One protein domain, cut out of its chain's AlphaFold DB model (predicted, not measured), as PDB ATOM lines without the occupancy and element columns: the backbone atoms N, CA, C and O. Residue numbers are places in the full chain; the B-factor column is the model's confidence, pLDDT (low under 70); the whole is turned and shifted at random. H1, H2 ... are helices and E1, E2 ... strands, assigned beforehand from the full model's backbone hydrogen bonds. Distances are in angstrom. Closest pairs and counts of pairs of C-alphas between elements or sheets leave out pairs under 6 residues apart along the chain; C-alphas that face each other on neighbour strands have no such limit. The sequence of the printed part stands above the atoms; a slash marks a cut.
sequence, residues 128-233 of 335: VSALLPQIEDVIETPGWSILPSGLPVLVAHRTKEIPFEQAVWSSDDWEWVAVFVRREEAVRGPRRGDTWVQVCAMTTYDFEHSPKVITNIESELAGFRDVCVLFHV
ATOM      1  N   VAL A 128     115.322 152.748 134.386       82.69
ATOM      2  CA  VAL A 128     116.221 153.428 135.320       82.69
ATOM      3  C   VAL A 128     115.456 154.535 136.015       82.69
ATOM      4  O   VAL A 128     115.095 155.539 135.405       82.69
ATOM      5  N   SER A 129     115.281 154.390 137.320       83.38
ATOM      6  CA  SER A 129     114.693 155.424 138.166       83.38
ATOM      7  C   SER A 129     115.134 155.224 139.613       83.38
ATOM      8  O   SER A 129     115.885 154.298 139.934       83.38
ATOM      9  N   ALA A 130     114.667 156.093 140.504       88.00
ATOM     10  CA  ALA A 130     114.641 155.744 141.916       88.00
ATOM     11  C   ALA A 130     113.736 154.520 142.127       88.00
ATOM     12  O   ALA A 130     112.820 154.264 141.340       88.00
ATOM     13  N   LEU A 131     113.981 153.765 143.197       89.81
ATOM     14  CA  LEU A 131     113.008 152.759 143.606       89.81
ATOM     15  C   LEU A 131     111.701 153.437 144.010       89.81
ATOM     16  O   LEU A 131     111.662 154.593 144.429       89.81
ATOM     17  N   LEU A 132     110.616 152.686 143.894       87.56
ATOM     18  CA  LEU A 132     109.311 153.160 144.323       87.56
ATOM     19  C   LEU A 132     109.300 153.329 145.849       87.56
ATOM     20  O   LEU A 132     109.927 152.515 146.538       87.56
ATOM     21  N   PRO A 133     108.569 154.320 146.391       85.38
ATOM     22  CA  PRO A 133     108.595 154.642 147.820       85.38
ATOM     23  C   PRO A 133     108.378 153.431 148.735       85.38
ATOM     24  O   PRO A 133     109.033 153.299 149.761       85.38
ATOM     25  N   GLN A 134     107.507 152.506 148.328       86.56
ATOM     26  CA  GLN A 134     107.201 151.291 149.080       86.56
ATOM     27  C   GLN A 134     108.425 150.377 149.232       86.56
ATOM     28  O   GLN A 134     108.613 149.771 150.282       86.56
ATOM     29  N   ILE A 135     109.264 150.275 148.197       88.75
ATOM     30  CA  ILE A 135     110.494 149.473 148.228       88.75
ATOM     31  C   ILE A 135     111.604 150.240 148.956       88.75
ATOM     32  O   ILE A 135     112.371 149.649 149.713       88.75
ATOM     33  N   GLU A 136     111.681 151.560 148.772       89.44
ATOM     34  CA  GLU A 136     112.669 152.418 149.441       89.44
ATOM     35  C   GLU A 136     112.629 152.330 150.972       89.44
ATOM     36  O   GLU A 136     113.643 152.560 151.631       89.44
ATOM     37  N   ASP A 137     111.483 151.978 151.548       87.56
ATOM     38  CA  ASP A 137     111.323 151.809 152.992       87.56
ATOM     39  C   ASP A 137     112.046 150.576 153.543       87.56
ATOM     40  O   ASP A 137     112.378 150.536 154.730       87.56
ATOM     41  N   VAL A 138     112.321 149.583 152.694       89.81
ATOM     42  CA  VAL A 138     112.919 148.307 153.108       89.81
ATOM     43  C   VAL A 138     114.363 148.128 152.638       89.81
ATOM     44  O   VAL A 138     115.076 147.287 153.183       89.81
ATOM     45  N   ILE A 139     114.853 148.938 151.690       91.50
ATOM     46  CA  ILE A 139     116.194 148.745 151.102       91.50
ATOM     47  C   ILE A 139     117.355 148.919 152.077       91.50
ATOM     48  O   ILE A 139     118.428 148.374 151.831       91.50
ATOM     49  N   GLU A 140     117.191 149.674 153.165       90.38
ATOM     50  CA  GLU A 140     118.280 149.917 154.120       90.38
ATOM     51  C   GLU A 140     118.638 148.670 154.943       90.38
ATOM     52  O   GLU A 140     119.740 148.592 155.489       90.38
ATOM     53  N   THR A 141     117.741 147.680 155.008       89.00
ATOM     54  CA  THR A 141     117.946 146.447 155.773       89.00
ATOM     55  C   THR A 141     118.079 145.259 154.820       89.00
ATOM     56  O   THR A 141     117.121 144.939 154.120       89.00
ATOM     57  N   PRO A 142     119.239 144.579 154.762       90.88
ATOM     58  CA  PRO A 142     119.385 143.391 153.933       90.88
ATOM     59  C   PRO A 142     118.558 142.228 154.498       90.88
ATOM     60  O   PRO A 142     118.406 142.086 155.712       90.88
ATOM     61  N   GLY A 143     118.081 141.361 153.611       88.19
ATOM     62  CA  GLY A 143     117.242 140.211 153.926       88.19
ATOM     63  C   GLY A 143     115.838 140.318 153.335       88.19
ATOM     64  O   GLY A 143     115.578 141.105 152.424       88.19
ATOM     65  N   TRP A 144     114.945 139.473 153.842       88.75
ATOM     66  CA  TRP A 144     113.556 139.390 153.403       88.75
ATOM     67  C   TRP A 144     112.679 140.432 154.094       88.75
ATOM     68  O   TRP A 144     112.781 140.644 155.301       88.75
ATOM     69  N   SER A 145     111.788 141.049 153.328       88.88
ATOM     70  CA  SER A 145     110.759 141.973 153.802       88.88
ATOM     71  C   SER A 145     109.462 141.759 153.025       88.88
ATOM     72  O   SER A 145     109.482 141.302 151.885       88.88
ATOM     73  N   ILE A 146     108.331 142.095 153.643       87.88
ATOM     74  CA  ILE A 146     107.020 142.113 152.987       87.88
ATOM     75  C   ILE A 146     106.569 143.568 152.897       87.88
ATOM     76  O   ILE A 146     106.508 144.256 153.918       87.88
ATOM     77  N   LEU A 147     106.278 144.037 151.685       87.75
ATOM     78  CA  LEU A 147     105.772 145.389 151.454       87.75
ATOM     79  C   LEU A 147     104.334 145.537 151.980       87.75
ATOM     80  O   LEU A 147     103.632 144.532 152.102       87.75
ATOM     81  N   PRO A 148     103.831 146.766 152.213       83.44
ATOM     82  CA  PRO A 148     102.426 146.993 152.580       83.44
ATOM     83  C   PRO A 148     101.413 146.388 151.593       83.44
ATOM     84  O   PRO A 148     100.346 145.934 151.998       83.44
ATOM     85  N   SER A 149     101.772 146.294 150.309       82.31
ATOM     86  CA  SER A 149     100.976 145.613 149.277       82.31
ATOM     87  C   SER A 149     100.908 144.084 149.444       82.31
ATOM     88  O   SER A 149     100.141 143.415 148.756       82.31
ATOM     89  N   GLY A 150     101.701 143.510 150.352       82.88
ATOM     90  CA  GLY A 150     101.838 142.071 150.570       82.88
ATOM     91  C   GLY A 150     102.906 141.403 149.701       82.88
ATOM     92  O   GLY A 150     103.043 140.181 149.754       82.88
ATOM     93  N   LEU A 151     103.661 142.174 148.910       86.88
ATOM     94  CA  LEU A 151     104.680 141.627 148.016       86.88
ATOM     95  C   LEU A 151     105.983 141.289 148.753       86.88
ATOM     96  O   LEU A 151     106.470 142.120 149.527       86.88
ATOM     97  N   PRO A 152     106.580 140.109 148.501       88.50
ATOM     98  CA  PRO A 152     107.884 139.764 149.040       88.50
ATOM     99  C   PRO A 152     108.999 140.496 148.307       88.50
ATOM    100  O   PRO A 152     109.048 140.519 147.076       88.50
ATOM    101  N   VAL A 153     109.944 141.009 149.086       90.75
ATOM    102  CA  VAL A 153     111.174 141.612 148.588       90.75
ATOM    103  C   VAL A 153     112.370 141.015 149.320       90.75
ATOM    104  O   VAL A 153     112.363 140.891 150.544       90.75
ATOM    105  N   LEU A 154     113.411 140.674 148.565       90.94
ATOM    106  CA  LEU A 154     114.718 140.278 149.078       90.94
ATOM    107  C   LEU A 154     115.747 141.350 148.728       90.94
ATOM    108  O   LEU A 154     115.963 141.662 147.559       90.94
ATOM    109  N   VAL A 155     116.421 141.880 149.744       93.19
ATOM    110  CA  VAL A 155     117.472 142.886 149.586       93.19
ATOM    111  C   VAL A 155     118.825 142.276 149.932       93.19
ATOM    112  O   VAL A 155     118.997 141.690 150.998       93.19
ATOM    113  N   ALA A 156     119.820 142.456 149.068       92.94
ATOM    114  CA  ALA A 156     121.211 142.138 149.369       92.94
ATOM    115  C   ALA A 156     122.109 143.330 149.079       92.94
ATOM    116  O   ALA A 156     121.967 144.017 148.071       92.94
ATOM    117  N   HIS A 157     123.065 143.565 149.970       94.62
ATOM    118  CA  HIS A 157     124.004 144.670 149.835       94.62
ATOM    119  C   HIS A 157     125.377 144.172 149.429       94.62
ATOM    120  O   HIS A 157     125.807 143.098 149.852       94.62
ATOM    121  N   ARG A 158     126.089 145.004 148.667       94.38
ATOM    122  CA  ARG A 158     127.498 144.806 148.309       94.38
ATOM    123  C   ARG A 158     127.803 143.380 147.823       94.38
ATOM    124  O   ARG A 158     128.741 142.732 148.285       94.38
ATOM    125  N   THR A 159     127.029 142.912 146.852       93.12
ATOM    126  CA  THR A 159     127.192 141.612 146.196       93.12
ATOM    127  C   THR A 159     127.631 141.776 144.739       93.12
ATOM    128  O   THR A 159     127.459 142.833 144.141       93.12
ATOM    129  N   LYS A 160     128.242 140.740 144.163       91.19
ATOM    130  CA  LYS A 160     128.540 140.658 142.719       91.19
ATOM    131  C   LYS A 160     127.547 139.775 141.968       91.19
ATOM    132  O   LYS A 160     127.563 139.732 140.740       91.19
ATOM    133  N   GLU A 161     126.713 139.068 142.716       88.31
ATOM    134  CA  GLU A 161     125.788 138.065 142.215       88.31
ATOM    135  C   GLU A 161     124.429 138.267 142.878       88.31
ATOM    136  O   GLU A 161     124.343 138.667 144.044       88.31
ATOM    137  N   ILE A 162     123.359 138.010 142.133       86.62
ATOM    138  CA  ILE A 162     122.006 138.062 142.678       86.62
ATOM    139  C   ILE A 162     121.864 136.895 143.671       86.62
ATOM    140  O   ILE A 162     122.168 135.762 143.291       86.62
ATOM    141  N   PRO A 163     121.441 137.137 144.929       78.00
ATOM    142  CA  PRO A 163     121.448 136.144 146.010       78.00
ATOM    143  C   PRO A 163     120.344 135.089 145.830       78.00
ATOM    144  O   PRO A 163     119.364 135.058 146.567       78.00
ATOM    145  N   PHE A 164     120.503 134.225 144.832       68.00
ATOM    146  CA  PHE A 164     119.527 133.207 144.454       68.00
ATOM    147  C   PHE A 164     119.406 132.095 145.506       68.00
ATOM    148  O   PHE A 164     118.309 131.743 145.913       68.00
ATOM    149  N   GLU A 165     120.531 131.590 146.016       60.03
ATOM    150  CA  GLU A 165     120.555 130.458 146.962       60.03
ATOM    151  C   GLU A 165     120.048 130.810 148.372       60.03
ATOM    152  O   GLU A 165     119.707 129.932 149.159       60.03
ATOM    153  N   GLN A 166     120.002 132.100 148.715       56.84
ATOM    154  CA  GLN A 166     119.508 132.589 150.013       56.84
ATOM    155  C   GLN A 166     117.999 132.838 150.007       56.84
ATOM    156  O   GLN A 166     117.416 133.321 150.985       56.84
ATOM    157  N   ALA A 167     117.371 132.576 148.872       59.44
ATOM    158  CA  ALA A 167     116.039 133.018 148.605       59.44
ATOM    159  C   ALA A 167     115.064 131.872 148.937       59.44
ATOM    160  O   ALA A 167     115.122 130.798 148.354       59.44
ATOM    161  N   VAL A 168     114.192 132.080 149.929       58.06
ATOM    162  CA  VAL A 168     113.243 131.070 150.445       58.06
ATOM    163  C   VAL A 168     111.999 130.955 149.546       58.06
ATOM    164  O   VAL A 168     110.898 130.712 150.026       58.06
ATOM    165  N   TRP A 169     112.130 131.209 148.243       65.31
ATOM    166  CA  TRP A 169     110.998 131.159 147.321       65.31
ATOM    167  C   TRP A 169     110.913 129.801 146.633       65.31
ATOM    168  O   TRP A 169     111.923 129.169 146.342       65.31
ATOM    169  N   SER A 170     109.682 129.375 146.367       64.06
ATOM    170  CA  SER A 170     109.373 128.287 145.448       64.06
ATOM    171  C   SER A 170     108.753 128.881 144.188       64.06
ATOM    172  O   SER A 170     107.953 129.818 144.285       64.06
ATOM    173  N   SER A 171     109.083 128.334 143.017       61.97
ATOM    174  CA  SER A 171     108.374 128.638 141.767       61.97
ATOM    175  C   SER A 171     106.885 128.270 141.847       61.97
ATOM    176  O   SER A 171     106.067 128.852 141.137       61.97
ATOM    177  N   ASP A 172     106.506 127.393 142.785       65.56
ATOM    178  CA  ASP A 172     105.107 127.085 143.104       65.56
ATOM    179  C   ASP A 172     104.381 128.228 143.840       65.56
ATOM    180  O   ASP A 172     103.153 128.336 143.766       65.56
ATOM    181  N   ASP A 173     105.123 129.067 144.572       71.69
ATOM    182  CA  ASP A 173     104.575 130.166 145.373       71.69
ATOM    183  C   ASP A 173     104.638 131.508 144.632       71.69
ATOM    184  O   ASP A 173     103.749 132.347 144.804       71.69
ATOM    185  N   TRP A 174     105.659 131.703 143.790       83.81
ATOM    186  CA  TRP A 174     105.917 132.941 143.054       83.81
ATOM    187  C   TRP A 174     106.279 132.623 141.606       83.81
ATOM    188  O   TRP A 174     107.326 132.047 141.325       83.81
ATOM    189  N   GLU A 175     105.413 133.013 140.678       82.44
ATOM    190  CA  GLU A 175     105.579 132.708 139.255       82.44
ATOM    191  C   GLU A 175     106.545 133.684 138.564       82.44
ATOM    192  O   GLU A 175     107.222 133.315 137.609       82.44
ATOM    193  N   TRP A 176     106.648 134.918 139.065       87.06
ATOM    194  CA  TRP A 176     107.415 135.999 138.448       87.06
ATOM    195  C   TRP A 176     108.374 136.671 139.420       87.06
ATOM    196  O   TRP A 176     108.106 136.803 140.618       87.06
ATOM    197  N   VAL A 177     109.486 137.150 138.869       89.94
ATOM    198  CA  VAL A 177     110.519 137.885 139.593       89.94
ATOM    199  C   VAL A 177     110.989 139.094 138.790       89.94
ATOM    200  O   VAL A 177     111.161 139.022 137.573       89.94
ATOM    201  N   ALA A 178     111.215 140.207 139.484       91.75
ATOM    202  CA  ALA A 178     111.902 141.377 138.952       91.75
ATOM    203  C   ALA A 178     113.152 141.674 139.783       91.75
ATOM    204  O   ALA A 178     113.119 141.625 141.014       91.75
ATOM    205  N   VAL A 179     114.255 141.985 139.104       92.44
ATOM    206  CA  VAL A 179     115.538 142.283 139.749       92.44
ATOM    207  C   VAL A 179     115.932 143.722 139.468       92.44
ATOM    208  O   VAL A 179     116.065 144.141 138.317       92.44
ATOM    209  N   PHE A 180     116.189 144.452 140.546       94.50
ATOM    210  CA  PHE A 180     116.683 145.816 140.536       94.50
ATOM    211  C   PHE A 180     118.103 145.846 141.089       94.50
ATOM    212  O   PHE A 180     118.386 145.296 142.154       94.50
ATOM    213  N   VAL A 181     119.006 146.517 140.385       94.56
ATOM    214  CA  VAL A 181     120.407 146.662 140.785       94.56
ATOM    215  C   VAL A 181     120.739 148.139 140.903       94.56
ATOM    216  O   VAL A 181     120.422 148.925 140.010       94.56
ATOM    217  N   ARG A 182     121.389 148.540 141.997       94.69
ATOM    218  CA  ARG A 182     121.794 149.935 142.172       94.69
ATOM    219  C   ARG A 182     122.834 150.326 141.126       94.69
ATOM    220  O   ARG A 182     123.862 149.659 140.965       94.69
ATOM    221  N   ARG A 183     122.585 151.444 140.444       88.50
ATOM    222  CA  ARG A 183     123.414 151.946 139.346       88.50
ATOM    223  C   ARG A 183     124.798 152.379 139.808       88.50
ATOM    224  O   ARG A 183     125.767 152.199 139.074       88.50
ATOM    225  N   GLU A 184     124.924 152.940 141.006       89.50
ATOM    226  CA  GLU A 184     126.209 153.300 141.606       89.50
ATOM    227  C   GLU A 184     126.812 152.134 142.402       89.50
ATOM    228  O   GLU A 184     126.099 151.359 143.045       89.50
ATOM    229  N   GLU A 185     128.142 152.022 142.397       91.88
ATOM    230  CA  GLU A 185     128.853 150.965 143.124       91.88
ATOM    231  C   GLU A 185     128.577 151.034 144.642       91.88
ATOM    232  O   GLU A 185     128.404 152.110 145.225       91.88
ATOM    233  N   ALA A 186     128.531 149.873 145.301       92.50
ATOM    234  CA  ALA A 186     128.236 149.673 146.722       92.50
ATOM    235  C   ALA A 186     129.365 150.137 147.667       92.50
ATOM    236  O   ALA A 186     129.931 149.355 148.432       92.50
ATOM    237  N   VAL A 187     129.696 151.434 147.636       91.44
ATOM    238  CA  VAL A 187     130.656 152.074 148.563       91.44
ATOM    239  C   VAL A 187     130.026 152.475 149.900       91.44
ATOM    240  O   VAL A 187     130.714 152.626 150.907       91.44
ATOM    241  N   ARG A 188     128.701 152.637 149.907       92.56
ATOM    242  CA  ARG A 188     127.845 152.895 151.070       92.56
ATOM    243  C   ARG A 188     126.572 152.064 150.949       92.56
ATOM    244  O   ARG A 188     126.257 151.619 149.847       92.56
ATOM    245  N   GLY A 189     125.839 151.942 152.056       89.88
ATOM    246  CA  GLY A 189     124.496 151.368 152.041       89.88
ATOM    247  C   GLY A 189     123.522 152.181 151.172       89.88
ATOM    248  O   GLY A 189     123.728 153.399 150.995       89.88
ATOM    249  N   PRO A 190     122.492 151.517 150.625       93.25
ATOM    250  CA  PRO A 190     121.463 152.161 149.823       93.25
ATOM    251  C   PRO A 190     120.645 153.149 150.658       93.25
ATOM    252  O   PRO A 190     120.532 153.005 151.874       93.25
ATOM    253  N   ARG A 191     120.128 154.189 150.004       90.75
ATOM    254  CA  ARG A 191     119.290 155.240 150.598       90.75
ATOM    255  C   ARG A 191     118.171 155.619 149.635       90.75
ATOM    256  O   ARG A 191     118.292 155.397 148.431       90.75
ATOM    257  N   ARG A 192     117.118 156.244 150.166       89.62
ATOM    258  CA  ARG A 192     116.050 156.832 149.344       89.62
ATOM    259  C   ARG A 192     116.618 157.799 148.301       89.62
ATOM    260  O   ARG A 192     117.495 158.607 148.623       89.62
ATOM    261  N   GLY A 193     116.106 157.722 147.079       87.75
ATOM    262  CA  GLY A 193     116.544 158.510 145.930       87.75
ATOM    263  C   GLY A 193     117.808 158.002 145.228       87.75
ATOM    264  O   GLY A 193     118.258 158.654 144.288       87.75
ATOM    265  N   ASP A 194     118.395 156.878 145.656       90.19
ATOM    266  CA  ASP A 194     119.450 156.208 144.883       90.19
ATOM    267  C   ASP A 194     118.910 155.752 143.519       90.19
ATOM    268  O   ASP A 194     117.726 155.445 143.392       90.19
ATOM    269  N   THR A 195     119.773 155.683 142.503       89.56
ATOM    270  CA  THR A 195     119.368 155.276 141.151       89.56
ATOM    271  C   THR A 195     119.458 153.761 141.008       89.56
ATOM    272  O   THR A 195     120.502 153.162 141.277       89.56
ATOM    273  N   TRP A 196     118.398 153.131 140.516       93.19
ATOM    274  CA  TRP A 196     118.321 151.690 140.302       93.19
ATOM    275  C   TRP A 196     118.013 151.373 138.850       93.19
ATOM    276  O   TRP A 196     117.436 152.183 138.133       93.19
ATOM    277  N   VAL A 197     118.442 150.190 138.430       88.88
ATOM    278  CA  VAL A 197     118.254 149.653 137.087       88.88
ATOM    279  C   VAL A 197     117.472 148.353 137.212       88.88
ATOM    280  O   VAL A 197     117.919 147.447 137.917       88.88
ATOM    281  N   GLN A 198     116.323 148.244 136.546       89.50
ATOM    282  CA  GLN A 198     115.627 146.969 136.396       89.50
ATOM    283  C   GLN A 198     116.361 146.143 135.338       89.50
ATOM    284  O   GLN A 198     116.264 146.418 134.145       89.50
ATOM    285  N   VAL A 199     117.120 145.141 135.780       84.75
ATOM    286  CA  VAL A 199     117.945 144.314 134.884       84.75
ATOM    287  C   VAL A 199     117.167 143.140 134.296       84.75
ATOM    288  O   VAL A 199     117.538 142.625 133.247       84.75
ATOM    289  N   CYS A 200     116.074 142.724 134.945       83.25
ATOM    290  CA  CYS A 200     115.126 141.779 134.369       83.25
ATOM    291  C   CYS A 200     113.746 141.824 135.040       83.25
ATOM    292  O   CYS A 200     113.604 142.213 136.199       83.25
ATOM    293  N   ALA A 201     112.740 141.375 134.287       87.56
ATOM    294  CA  ALA A 201     111.480 140.831 134.781       87.56
ATOM    295  C   ALA A 201     111.155 139.590 133.943       87.56
ATOM    296  O   ALA A 201     111.091 139.679 132.715       87.56
ATOM    297  N   MET A 202     111.039 138.436 134.591       81.44
ATOM    298  CA  MET A 202     110.831 137.142 133.933       81.44
ATOM    299  C   MET A 202     110.178 136.145 134.893       81.44
ATOM    300  O   MET A 202     109.986 136.449 136.076       81.44
ATOM    301  N   THR A 203     109.842 134.958 134.392       84.12
ATOM    302  CA  THR A 203     109.338 133.883 135.246       84.12
ATOM    303  C   THR A 203     110.425 133.408 136.208       84.12
ATOM    304  O   THR A 203     111.621 133.513 135.927       84.12
ATOM    305  N   THR A 204     110.033 132.876 137.359       82.62
ATOM    306  CA  THR A 204     110.981 132.295 138.316       82.62
ATOM    307  C   THR A 204     111.708 131.071 137.754       82.62
ATOM    308  O   THR A 204     112.893 130.892 138.035       82.62
ATOM    309  N   TYR A 205     111.047 130.299 136.886       79.44
ATOM    310  CA  TYR A 205     111.652 129.191 136.141       79.44
ATOM    311  C   TYR A 205     112.758 129.662 135.186       79.44
ATOM    312  O   TYR A 205     113.873 129.142 135.214       79.44
ATOM    313  N   ASP A 206     112.495 130.681 134.366       77.56
ATOM    314  CA  ASP A 206     113.522 131.242 133.478       77.56
ATOM    315  C   ASP A 206     114.636 131.891 134.298       77.56
ATOM    316  O   ASP A 206     115.826 131.799 133.973       77.56
ATOM    317  N   PHE A 207     114.252 132.512 135.416       81.75
ATOM    318  CA  PHE A 207     115.204 133.091 136.327       81.75
ATOM    319  C   PHE A 207     116.146 132.030 136.874       81.75
ATOM    320  O   PHE A 207     117.329 132.298 136.812       81.75
ATOM    321  N   GLU A 208     115.731 130.834 137.299       78.94
ATOM    322  CA  GLU A 208     116.638 129.740 137.723       78.94
ATOM    323  C   GLU A 208     117.784 129.477 136.738       78.94
ATOM    324  O   GLU A 208     118.943 129.364 137.142       78.94
ATOM    325  N   HIS A 209     117.478 129.482 135.443       73.31
ATOM    326  CA  HIS A 209     118.407 129.117 134.374       73.31
ATOM    327  C   HIS A 209     119.206 130.310 133.817       73.31
ATOM    328  O   HIS A 209     120.142 130.132 133.038       73.31
ATOM    329  N   SER A 210     118.870 131.537 134.224       70.75
ATOM    330  CA  SER A 210     119.562 132.756 133.786       70.75
ATOM    331  C   SER A 210     120.927 132.971 134.476       70.75
ATOM    332  O   SER A 210     121.189 132.433 135.560       70.75
ATOM    333  N   PRO A 211     121.819 133.811 133.919       71.94
ATOM    334  CA  PRO A 211     123.025 134.244 134.622       71.94
ATOM    335  C   PRO A 211     122.696 134.918 135.965       71.94
ATOM    336  O   PRO A 211     121.743 135.683 136.067       71.94
ATOM    337  N   LYS A 212     123.500 134.656 137.003       81.75
ATOM    338  CA  LYS A 212     123.361 135.305 138.329       81.75
ATOM    339  C   LYS A 212     124.429 136.337 138.631       81.75
ATOM    340  O   LYS A 212     124.231 137.197 139.487       81.75
ATOM    341  N   VAL A 213     125.549 136.271 137.921       83.31
ATOM    342  CA  VAL A 213     126.626 137.251 138.031       83.31
ATOM    343  C   VAL A 213     126.164 138.548 137.384       83.31
ATOM    344  O   VAL A 213     125.856 138.566 136.196       83.31
ATOM    345  N   ILE A 214     126.150 139.641 138.148       82.81
ATOM    346  CA  ILE A 214     125.587 140.927 137.709       82.81
ATOM    347  C   ILE A 214     126.276 141.422 136.435       82.81
ATOM    348  O   ILE A 214     125.610 141.864 135.507       82.81
ATOM    349  N   THR A 215     127.596 141.261 136.340       77.31
ATOM    350  CA  THR A 215     128.377 141.672 135.162       77.31
ATOM    351  C   THR A 215     128.106 140.847 133.913       77.31
ATOM    352  O   THR A 215     128.440 141.288 132.819       77.31
ATOM    353  N   ASN A 216     127.537 139.650 134.073       75.19
ATOM    354  CA  ASN A 216     127.111 138.812 132.956       75.19
ATOM    355  C   ASN A 216     125.691 139.169 132.489       75.19
ATOM    356  O   ASN A 216     125.279 138.710 131.432       75.19
ATOM    357  N   ILE A 217     124.944 139.938 133.285       76.88
ATOM    358  CA  ILE A 217     123.617 140.448 132.931       76.88
ATOM    359  C   ILE A 217     123.772 141.838 132.311       76.88
ATOM    360  O   ILE A 217     123.284 142.077 131.214       76.88
ATOM    361  N   GLU A 218     124.499 142.728 132.992       78.75
ATOM    362  CA  GLU A 218     124.821 144.071 132.518       78.75
ATOM    363  C   GLU A 218     126.275 144.424 132.865       78.75
ATOM    364  O   GLU A 218     126.657 144.571 134.032       78.75
ATOM    365  N   SER A 219     127.102 144.572 131.831       74.44
ATOM    366  CA  SER A 219     128.537 144.836 131.956       74.44
ATOM    367  C   SER A 219     128.850 146.206 132.571       74.44
ATOM    368  O   SER A 219     129.846 146.343 133.290       74.44
ATOM    369  N   GLU A 220     127.982 147.206 132.367       76.31
ATOM    370  CA  GLU A 220     128.122 148.539 132.969       76.31
ATOM    371  C   GLU A 220     127.947 148.516 134.497       76.31
ATOM    372  O   GLU A 220     128.425 149.405 135.209       76.31
ATOM    373  N   LEU A 221     127.328 147.458 135.031       81.44
ATOM    374  CA  LEU A 221     127.127 147.249 136.463       81.44
ATOM    375  C   LEU A 221     128.280 146.476 137.130       81.44
ATOM    376  O   LEU A 221     128.111 145.880 138.195       81.44
ATOM    377  N   ALA A 222     129.495 146.559 136.580       80.12
ATOM    378  CA  ALA A 222     130.709 145.996 137.175       80.12
ATOM    379  C   ALA A 222     130.974 146.457 138.619       80.12
ATOM    380  O   ALA A 222     130.711 147.604 138.975       80.12
ATOM    381  N   GLY A 223     131.527 145.565 139.446       87.31
ATOM    382  CA  GLY A 223     131.869 145.846 140.846       87.31
ATOM    383  C   GLY A 223     130.869 145.272 141.848       87.31
ATOM    384  O   GLY A 223     130.063 144.406 141.518       87.31
ATOM    385  N   PHE A 224     130.969 145.710 143.104       94.00
ATOM    386  CA  PHE A 224     130.001 145.327 144.133       94.00
ATOM    387  C   PHE A 224     128.757 146.212 144.034       94.00
ATOM    388  O   PHE A 224     128.875 147.433 143.953       94.00
ATOM    389  N   ARG A 225     127.569 145.612 144.083       93.75
ATOM    390  CA  ARG A 225     126.276 146.277 143.900       93.75
ATOM    391  C   ARG A 225     125.309 145.945 145.022       93.75
ATOM    392  O   ARG A 225     125.436 144.913 145.676       93.75
ATOM    393  N   ASP A 226     124.344 146.829 145.220       95.62
ATOM    394  CA  ASP A 226     123.164 146.530 146.021       95.62
ATOM    395  C   ASP A 226     122.074 146.011 145.077       95.62
ATOM    396  O   ASP A 226     121.917 146.519 143.965       95.62
ATOM    397  N   VAL A 227     121.369 144.966 145.499       95.06
ATOM    398  CA  VAL A 227     120.377 144.239 144.705       95.06
ATOM    399  C   VAL A 227     119.078 144.157 145.492       95.06
ATOM    400  O   VAL A 227     119.084 143.877 146.691       95.06
ATOM    401  N   CYS A 228     117.969 144.382 144.806       94.50
ATOM    402  CA  CYS A 228     116.620 144.219 145.317       94.50
ATOM    403  C   CYS A 228     115.859 143.291 144.366       94.50
ATOM    404  O   CYS A 228     115.854 143.510 143.157       94.50
ATOM    405  N   VAL A 229     115.257 142.237 144.903       92.88
ATOM    406  CA  VAL A 229     114.518 141.230 144.142       92.88
ATOM    407  C   VAL A 229     113.074 141.241 144.615       92.88
ATOM    408  O   VAL A 229     112.814 141.033 145.798       92.88
ATOM    409  N   LEU A 230     112.145 141.498 143.701       92.00
ATOM    410  CA  LEU A 230     110.707 141.535 143.950       92.00
ATOM    411  C   LEU A 230     110.057 140.283 143.368       92.00
ATOM    412  O   LEU A 230     110.315 139.939 142.216       92.00
ATOM    413  N   PHE A 231     109.178 139.651 144.139       89.62
ATOM    414  CA  PHE A 231     108.450 138.454 143.721       89.62
ATOM    415  C   PHE A 231     106.969 138.754 143.512       89.62
ATOM    416  O   PHE A 231     106.370 139.550 144.240       89.62
ATOM    417  N   HIS A 232     106.366 138.099 142.523       89.19
ATOM    418  CA  HIS A 232     104.954 138.260 142.211       89.19
ATOM    419  C   HIS A 232     104.342 136.964 141.671       89.19
ATOM    420  O   HIS A 232     105.022 136.102 141.125       89.19
ATOM    421  N   VAL A 233     103.027 136.816 141.834       83.38
ATOM    422  CA  VAL A 233     102.267 135.627 141.394       83.38
ATOM    423  C   VAL A 233     101.704 135.751 139.979       83.38
ATOM    424  O   VAL A 233     101.012 134.859 139.516       83.38
TER     425      VAL A 233
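What this domain is: This is residues 128 to 233 of the 335 residues of the protein "Hypothetical protein" of Symbiodinium natans (UniProt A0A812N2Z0). The body of this domain is one strongly twisted antiparallel sheet of six strands, with E4 and E6 in its middle and the short strands E1 and E2 at its edges. Three short helices accompany it: H1 follows E1 and grazes the sheet, while H2 and H3 lie in the crossover from E5 back to E6. The printed part has 106 residues, in the order E1 H1 E2 E3 E4 E5 H2 H3 E6; across the sheet the strands run E1, E5, E4, E6, E3, E2. The class is mixed, helices and strands, and the whole is compact and rounded, with a radius of gyration of the C-alphas of 12.6 A and spans of 36 by 31 by 22 A.

How they stand to each other: The edge strand E1, residues 128 to 130, is antiparallel to E5, residues 195 to 203, at 116 degrees between their directions, with N 196 and O 129 2.8 A apart. E5 and E4, residues 176 to 182, form a hairpin with N 197 and O 181 at 2.8 A. E4 is antiparallel to E6, residues 225 to 232, with N 180 and O 228 at 2.8 A. E6 is antiparallel to E3, residues 152 to 159, with N 229 and O 154 at 2.8 A. E3 and the edge strand E2, residues 143 to 146, form a hairpin with N 143 and O 155 at 2.8 A. From edge to edge the strands' lines turn by 103 degrees. H1, residues 133 to 136, only grazes the sheet; its Ile 135 and Val 153 of E3 have the closest C-alphas of the two, 7.9 A apart. H2, residues 204 to 209, is on the sheet at a height over the sheet of 9.1 A and only just stands up from it, its line rising 43 degrees. The closest C-alphas of E4 and H2 are those of Trp 176 and Thr 204, 5.1 A apart. H3, residues 214 to 217, only grazes the sheet, and H2 and H3 are apart. E5, H2 H3 and E6 make a split strand-helix-strand unit, two strands running the same way with E4 between them, and its crossover is right-handed. In H2, 1 of 2 O i to N i+4 pairs is within hydrogen-bond range; H1 and H3 are too short for such a pair.

Where its parts are: E1 begins at C-alpha 128, (116.221, 153.428, 135.320). E3 is 19.6 A long, E4 20.4 A, and E5 24.4 A, from C-alpha 195 at (119.368, 155.276, 141.151). E6 is 22.8 A long and ends at C-alpha 232, (104.954, 138.260, 142.211).

The domain as a whole: The two C-alphas farthest apart, those of Asp 172 and Val 187, are 36.2 A apart. The printed part has no cut. The links E3 to E4, residues 160 to 175, and E4 to E5, residues 183 to 194, are long. The mean pLDDT of the printed part is 84.8, and residues 164 to 172 are under 70.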